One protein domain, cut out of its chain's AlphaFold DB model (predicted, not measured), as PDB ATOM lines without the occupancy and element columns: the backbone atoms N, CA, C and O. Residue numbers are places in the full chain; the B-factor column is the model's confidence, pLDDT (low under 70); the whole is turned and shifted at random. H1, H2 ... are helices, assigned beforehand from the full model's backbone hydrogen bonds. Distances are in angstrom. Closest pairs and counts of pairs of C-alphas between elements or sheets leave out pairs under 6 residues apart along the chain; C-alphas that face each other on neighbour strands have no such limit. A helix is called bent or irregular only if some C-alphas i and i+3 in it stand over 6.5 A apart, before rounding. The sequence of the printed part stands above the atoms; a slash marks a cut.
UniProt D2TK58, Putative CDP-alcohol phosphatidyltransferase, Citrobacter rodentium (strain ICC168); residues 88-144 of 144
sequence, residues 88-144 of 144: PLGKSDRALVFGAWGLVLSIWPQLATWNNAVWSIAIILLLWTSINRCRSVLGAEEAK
ATOM      1  N   PRO A  88     343.388 463.530 886.601       52.62
ATOM      2  CA  PRO A  88     343.812 462.402 885.756       52.62
ATOM      3  C   PRO A  88     345.327 462.130 885.761       52.62
ATOM      4  O   PRO A  88     345.753 461.072 885.317       52.62
ATOM      5  N   LEU A  89     346.148 463.072 886.250       60.97
ATOM      6  CA  LEU A  89     347.610 462.954 886.318       60.97
ATOM      7  C   LEU A  89     348.097 463.160 887.768       60.97
ATOM      8  O   LEU A  89     348.576 464.233 888.177       60.97
ATOM      9  N   GLY A  90     347.921 462.109 888.571       63.53
ATOM     10  CA  GLY A  90     348.276 462.041 889.986       63.53
ATOM     11  C   GLY A  90     349.786 462.020 890.255       63.53
ATOM     12  O   GLY A  90     350.621 462.099 889.352       63.53
ATOM     13  N   LYS A  91     350.174 461.946 891.541       65.25
ATOM     14  CA  LYS A  91     351.598 461.912 891.947       65.25
ATOM     15  C   LYS A  91     352.334 460.699 891.359       65.25
ATOM     16  O   LYS A  91     353.492 460.840 890.977       65.25
ATOM     17  N   SER A  92     351.661 459.549 891.283       70.81
ATOM     18  CA  SER A  92     352.214 458.310 890.723       70.81
ATOM     19  C   SER A  92     352.219 458.323 889.195       70.81
ATOM     20  O   SER A  92     353.217 457.934 888.597       70.81
ATOM     21  N   ASP A  93     351.162 458.843 888.568       73.69
ATOM     22  CA  ASP A  93     351.035 458.921 887.107       73.69
ATOM     23  C   ASP A  93     352.132 459.788 886.495       73.69
ATOM     24  O   ASP A  93     352.707 459.438 885.472       73.69
ATOM     25  N   ARG A  94     352.509 460.881 887.174       76.81
ATOM     26  CA  ARG A  94     353.655 461.708 886.772       76.81
ATOM     27  C   ARG A  94     354.925 460.874 886.716       76.81
ATOM     28  O   ARG A  94     355.563 460.826 885.674       76.81
ATOM     29  N   ALA A  95     355.278 460.209 887.816       77.88
ATOM     30  CA  ALA A  95     356.498 459.407 887.890       77.88
ATOM     31  C   ALA A  95     356.518 458.289 886.835       77.88
ATOM     32  O   ALA A  95     357.563 458.040 886.240       77.88
ATOM     33  N   LEU A  96     355.361 457.675 886.562       83.75
ATOM     34  CA  LEU A  96     355.210 456.673 885.512       83.75
ATOM     35  C   LEU A  96     355.445 457.267 884.116       83.75
ATOM     36  O   LEU A  96     356.222 456.703 883.356       83.75
ATOM     37  N   VAL A  97     354.848 458.421 883.795       82.75
ATOM     38  CA  VAL A  97     355.042 459.104 882.502       82.75
ATOM     39  C   VAL A  97     356.498 459.548 882.319       82.75
ATOM     40  O   VAL A  97     357.079 459.281 881.270       82.75
ATOM     41  N   PHE A  98     357.117 460.153 883.342       81.81
ATOM     42  CA  PHE A  98     358.535 460.540 883.306       81.81
ATOM     43  C   PHE A  98     359.451 459.319 883.111       81.81
ATOM     44  O   PHE A  98     360.359 459.358 882.283       81.81
ATOM     45  N   GLY A  99     359.205 458.229 883.846       83.81
ATOM     46  CA  GLY A  99     360.005 457.005 883.765       83.81
ATOM     47  C   GLY A  99     359.837 456.258 882.441       83.81
ATOM     48  O   GLY A  99     360.828 455.862 881.830       83.81
ATOM     49  N   ALA A 100     358.599 456.111 881.962       85.44
ATOM     50  CA  ALA A 100     358.301 455.466 880.685       85.44
ATOM     51  C   ALA A 100     358.901 456.249 879.511       85.44
ATOM     52  O   ALA A 100     359.539 455.656 878.647       85.44
ATOM     53  N   TRP A 101     358.769 457.579 879.509       83.19
ATOM     54  CA  TRP A 101     359.364 458.416 878.468       83.19
ATOM     55  C   TRP A 101     360.896 458.354 878.485       83.19
ATOM     56  O   TRP A 101     361.517 458.244 877.431       83.19
ATOM     57  N   GLY A 102     361.515 458.321 879.671       84.06
ATOM     58  CA  GLY A 102     362.958 458.112 879.812       84.06
ATOM     59  C   GLY A 102     363.439 456.773 879.236       84.06
ATOM     60  O   GLY A 102     364.447 456.739 878.533       84.06
ATOM     61  N   LEU A 103     362.695 455.685 879.463       86.56
ATOM     62  CA  LEU A 103     362.997 454.374 878.871       86.56
ATOM     63  C   LEU A 103     362.844 454.378 877.347       86.56
ATOM     64  O   LEU A 103     363.713 453.864 876.645       86.56
ATOM     65  N   VAL A 104     361.776 454.991 876.829       85.56
ATOM     66  CA  VAL A 104     361.541 455.113 875.383       85.56
ATOM     67  C   VAL A 104     362.677 455.882 874.708       85.56
ATOM     68  O   VAL A 104     363.189 455.421 873.692       85.56
ATOM     69  N   LEU A 105     363.130 456.994 875.294       83.94
ATOM     70  CA  LEU A 105     364.272 457.756 874.776       83.94
ATOM     71  C   LEU A 105     365.591 456.977 874.856       83.94
ATOM     72  O   LEU A 105     366.439 457.135 873.980       83.94
ATOM     73  N   SER A 106     365.760 456.125 875.872       86.12
ATOM     74  CA  SER A 106     366.948 455.274 876.002       86.12
ATOM     75  C   SER A 106     367.019 454.184 874.929       86.12
ATOM     76  O   SER A 106     368.120 453.790 874.556       86.12
ATOM     77  N   ILE A 107     365.875 453.679 874.457       89.50
ATOM     78  CA  ILE A 107     365.802 452.665 873.391       89.50
ATOM     79  C   ILE A 107     365.810 453.336 872.007       89.50
ATOM     80  O   ILE A 107     366.427 452.819 871.080       89.50
ATOM     81  N   TRP A 108     365.155 454.496 871.871       83.06
ATOM     82  CA  TRP A 108     364.997 455.218 870.607       83.06
ATOM     83  C   TRP A 108     365.238 456.730 870.769       83.06
ATOM     84  O   TRP A 108     364.299 457.510 870.961       83.06
ATOM     85  N   PRO A 109     366.491 457.197 870.625       80.12
ATOM     86  CA  PRO A 109     366.812 458.613 870.792       80.12
ATOM     87  C   PRO A 109     366.175 459.514 869.717       80.12
ATOM     88  O   PRO A 109     365.911 460.684 869.991       80.12
ATOM     89  N   GLN A 110     365.832 458.997 868.525       80.62
ATOM     90  CA  GLN A 110     365.106 459.763 867.491       80.62
ATOM     91  C   GLN A 110     363.731 460.291 867.951       80.62
ATOM     92  O   GLN A 110     363.278 461.322 867.441       80.62
ATOM     93  N   LEU A 111     363.075 459.647 868.928       74.25
ATOM     94  CA  LEU A 111     361.795 460.120 869.475       74.25
ATOM     95  C   LEU A 111     361.932 461.412 870.302       74.25
ATOM     96  O   LEU A 111     360.922 462.046 870.609       74.25
ATOM     97  N   ALA A 112     363.155 461.872 870.591       73.88
ATOM     98  CA  ALA A 112     363.406 463.157 871.247       73.88
ATOM     99  C   ALA A 112     362.880 464.365 870.448       73.88
ATOM    100  O   ALA A 112     362.652 465.431 871.012       73.88
ATOM    101  N   THR A 113     362.625 464.216 869.149       78.62
ATOM    102  CA  THR A 113     361.961 465.255 868.342       78.62
ATOM    103  C   THR A 113     360.519 465.518 868.796       78.62
ATOM    104  O   THR A 113     360.057 466.657 868.767       78.62
ATOM    105  N   TRP A 114     359.831 464.498 869.321       77.31
ATOM    106  CA  TRP A 114     358.466 464.594 869.851       77.31
ATOM    107  C   TRP A 114     358.404 465.093 871.298       77.31
ATOM    108  O   TRP A 114     357.313 465.277 871.840       77.31
ATOM    109  N   ASN A 115     359.555 465.352 871.925       80.50
ATOM    110  CA  ASN A 115     359.652 465.747 873.329       80.50
ATOM    111  C   ASN A 115     358.803 467.000 873.604       80.50
ATOM    112  O   ASN A 115     358.019 467.021 874.547       80.50
ATOM    113  N   ASN A 116     358.852 467.999 872.716       78.94
ATOM    114  CA  ASN A 116     358.038 469.213 872.847       78.94
ATOM    115  C   ASN A 116     356.529 468.919 872.826       78.94
ATOM    116  O   ASN A 116     355.789 469.496 873.622       78.94
ATOM    117  N   ALA A 117     356.066 468.008 871.964       81.06
ATOM    118  CA  ALA A 117     354.653 467.637 871.879       81.06
ATOM    119  C   ALA A 117     354.192 466.878 873.134       81.06
ATOM    120  O   ALA A 117     353.162 467.215 873.719       81.06
ATOM    121  N   VAL A 118     354.991 465.914 873.602       78.88
ATOM    122  CA  VAL A 118     354.696 465.135 874.815       78.88
ATOM    123  C   VAL A 118     354.671 466.024 876.057       78.88
ATOM    124  O   VAL A 118     353.720 465.956 876.838       78.88
ATOM    125  N   TRP A 119     355.649 466.921 876.218       79.50
ATOM    126  CA  TRP A 119     355.661 467.873 877.333       79.50
ATOM    127  C   TRP A 119     354.522 468.889 877.249       79.50
ATOM    128  O   TRP A 119     353.950 469.229 878.282       79.50
ATOM    129  N   SER A 120     354.126 469.320 876.048       78.88
ATOM    130  CA  SER A 120     352.968 470.208 875.863       78.88
ATOM    131  C   SER A 120     351.666 469.545 876.322       78.88
ATOM    132  O   SER A 120     350.903 470.138 877.084       78.88
ATOM    133  N   ILE A 121     351.442 468.283 875.941       81.75
ATOM    134  CA  ILE A 121     350.281 467.499 876.392       81.75
ATOM    135  C   ILE A 121     350.323 467.305 877.913       81.75
ATOM    136  O   ILE A 121     349.310 467.497 878.593       81.75
ATOM    137  N   ALA A 122     351.494 466.990 878.473       79.81
ATOM    138  CA  ALA A 122     351.666 466.850 879.916       79.81
ATOM    139  C   ALA A 122     351.341 468.154 880.665       79.81
ATOM    140  O   ALA A 122     350.667 468.108 881.693       79.81
ATOM    141  N   ILE A 123     351.751 469.317 880.146       78.44
ATOM    142  CA  ILE A 123     351.416 470.630 880.722       78.44
ATOM    143  C   ILE A 123     349.898 470.846 880.731       78.44
ATOM    144  O   ILE A 123     349.354 471.231 881.766       78.44
ATOM    145  N   ILE A 124     349.200 470.547 879.632       79.25
ATOM    146  CA  ILE A 124     347.735 470.681 879.547       79.25
ATOM    147  C   ILE A 124     347.048 469.788 880.588       79.25
ATOM    148  O   ILE A 124     346.184 470.250 881.335       79.25
ATOM    149  N   LEU A 125     347.463 468.525 880.701       76.81
ATOM    150  CA  LEU A 125     346.904 467.600 881.689       76.81
ATOM    151  C   LEU A 125     347.232 468.022 883.129       76.81
ATOM    152  O   LEU A 125     346.404 467.861 884.026       76.81
ATOM    153  N   LEU A 126     348.408 468.602 883.378       73.38
ATOM    154  CA  LEU A 126     348.772 469.150 884.687       73.38
ATOM    155  C   LEU A 126     347.931 470.378 885.049       73.38
ATOM    156  O   LEU A 126     347.491 470.481 886.198       73.38
ATOM    157  N   LEU A 127     347.660 471.263 884.085       73.81
ATOM    158  CA  LEU A 127     346.731 472.382 884.255       73.81
ATOM    159  C   LEU A 127     345.326 471.865 884.564       73.81
ATOM    160  O   LEU A 127     344.728 472.306 885.543       73.81
ATOM    161  N   TRP A 128     344.848 470.860 883.827       73.06
ATOM    162  CA  TRP A 128     343.570 470.202 884.106       73.06
ATOM    163  C   TRP A 128     343.527 469.637 885.524       73.06
ATOM    164  O   TRP A 128     342.583 469.881 886.267       73.06
ATOM    165  N   THR A 129     344.569 468.913 885.936       74.06
ATOM    166  CA  THR A 129     344.676 468.343 887.287       74.06
ATOM    167  C   THR A 129     344.628 469.453 888.339       74.06
ATOM    168  O   THR A 129     343.956 469.308 889.356       74.06
ATOM    169  N   SER A 130     345.300 470.580 888.085       69.12
ATOM    170  CA  SER A 130     345.298 471.747 888.970       69.12
ATOM    171  C   SER A 130     343.908 472.375 889.087       69.12
ATOM    172  O   SER A 130     343.453 472.633 890.199       69.12
ATOM    173  N   ILE A 131     343.210 472.558 887.962       69.81
ATOM    174  CA  ILE A 131     341.843 473.095 887.920       69.81
ATOM    175  C   ILE A 131     340.876 472.151 888.634       69.81
ATOM    176  O   ILE A 131     340.064 472.600 889.439       69.81
ATOM    177  N   ASN A 132     340.980 470.844 888.386       70.06
ATOM    178  CA  ASN A 132     340.107 469.850 889.005       70.06
ATOM    179  C   ASN A 132     340.303 469.802 890.524       70.06
ATOM    180  O   ASN A 132     339.352 469.598 891.273       70.06
ATOM    181  N   ARG A 133     341.528 470.069 890.987       66.25
ATOM    182  CA  ARG A 133     341.829 470.232 892.408       66.25
ATOM    183  C   ARG A 133     341.168 471.470 892.994       66.25
ATOM    184  O   ARG A 133     340.473 471.332 893.995       66.25
ATOM    185  N   CYS A 134     341.306 472.630 892.349       65.00
ATOM    186  CA  CYS A 134     340.617 473.854 892.771       65.00
ATOM    187  C   CYS A 134     339.093 473.652 892.818       65.00
ATOM    188  O   CYS A 134     338.466 473.984 893.818       65.00
ATOM    189  N   ARG A 135     338.504 473.016 891.795       64.50
ATOM    190  CA  ARG A 135     337.065 472.697 891.758       64.50
ATOM    191  C   ARG A 135     336.637 471.743 892.872       64.50
ATOM    192  O   ARG A 135     335.618 471.986 893.505       64.50
ATOM    193  N   SER A 136     337.418 470.695 893.146       63.38
ATOM    194  CA  SER A 136     337.116 469.749 894.231       63.38
ATOM    195  C   SER A 136     337.146 470.390 895.622       63.38
ATOM    196  O   SER A 136     336.495 469.894 896.535       63.38
ATOM    197  N   VAL A 137     337.902 471.481 895.781       58.62
ATOM    198  CA  VAL A 137     337.977 472.241 897.033       58.62
ATOM    199  C   VAL A 137     336.808 473.223 897.139       58.62
ATOM    200  O   VAL A 137     336.158 473.246 898.177       58.62
ATOM    201  N   LEU A 138     336.491 473.961 896.068       57.97
ATOM    202  CA  LEU A 138     335.354 474.894 896.031       57.97
ATOM    203  C   LEU A 138     334.011 474.185 896.262       57.97
ATOM    204  O   LEU A 138     333.220 474.629 897.084       57.97
ATOM    205  N   GLY A 139     333.790 473.030 895.627       57.47
ATOM    206  CA  GLY A 139     332.567 472.246 895.838       57.47
ATOM    207  C   GLY A 139     332.425 471.666 897.252       57.47
ATOM    208  O   GLY A 139     331.323 471.315 897.657       57.47
ATOM    209  N   ALA A 140     333.517 471.568 898.020       55.28
ATOM    210  CA  ALA A 140     333.465 471.188 899.433       55.28
ATOM    211  C   ALA A 140     333.177 472.384 900.359       55.28
ATOM    212  O   ALA A 140     332.700 472.186 901.473       55.28
ATOM    213  N   GLU A 141     333.478 473.606 899.914       51.31
ATOM    214  CA  GLU A 141     333.219 474.849 900.650       51.31
ATOM    215  C   GLU A 141     331.750 475.287 900.502       51.31
ATOM    216  O   GLU A 141     331.165 475.749 901.472       51.31
ATOM    217  N   GLU A 142     331.129 475.053 899.339       50.09
ATOM    218  CA  GLU A 142     329.696 475.321 899.095       50.09
ATOM    219  C   GLU A 142     328.741 474.326 899.782       50.09
ATOM    220  O   GLU A 142     327.555 474.605 899.931       50.09
ATOM    221  N   ALA A 143     329.240 473.160 900.203       49.47
ATOM    222  CA  ALA A 143     328.439 472.117 900.849       49.47
ATOM    223  C   ALA A 143     328.323 472.274 902.383       49.47
ATOM    224  O   ALA A 143     327.780 471.381 903.040       49.47
ATOM    225  N   LYS A 144     328.861 473.356 902.959       43.03
ATOM    226  CA  LYS A 144     328.929 473.608 904.404       43.03
ATOM    227  C   LYS A 144     328.223 474.906 904.781       43.03
ATOM    228  O   LYS A 144     327.589 474.904 905.859       43.03
TER     229      LYS A 144
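What this domain is: This is residues 88 to 144 of the 144 residues of the protein "Putative CDP-alcohol phosphatidyltransferase" of Citrobacter rodentium (strain ICC168) (UniProt D2TK58). Two helices make a thin, open U with unequal arms: H1 is the short arm, the tight turn at residue 108 is the bend, and H2 is the long arm that folds back beside H1 with a gap between them. The arms meet only near the bend, and residues 133 to 144 stick out past the rest and add to the length. The printed part has 57 residues with two named helices, H1 then H2, and no named strand; the class is all helix. It is only just extended, close to loose, with a radius of gyration of the C-alphas of 15.6 A and spans of 53 by 19 by 8 A.

How they stand to each other: Begin with H1, residues 91 to 107, and go over the tight link, Trp 108, into H2, residues 109 to 141. The two only just touch, and only at the corner by their link, with 3 pairs of C-alphas within 8 A, between residues 104 to 105 and 111 to 112 alone. The closest C-alphas are those of Leu 105 and Leu 111, 6.3 A apart. The helices run opposite ways at a shallow tilt of 4 degrees, 14.9 A centre to centre. Of the O i to N i+4 pairs, 12 of 13 in H1 and 23 of 29 in H2 are within hydrogen-bond range.

Where its parts are: Find C-alpha 91 at (351.598, 461.912, 891.947); from there H1 runs 25.1 A to C-alpha 107 at (365.802, 452.665, 873.391). H2 runs 47.8 A to C-alpha 141 at (333.219, 474.849, 900.650). H2 is irregular, with C-alphas 113 and 116 7.2 A apart, and has a kink of 45 degrees near residue 116.

The domain as a whole: The C-alphas of Gln 110 and Lys 144, the two farthest apart, are 53.5 A apart. Without residues 133 to 144, which stand free, the body spans 34 by 19 by 8 A. The printed part has no cut. Its mean pLDDT is 73.1; look for values under 70 at residues 88 to 91, 130 to 131 and 133 to 144.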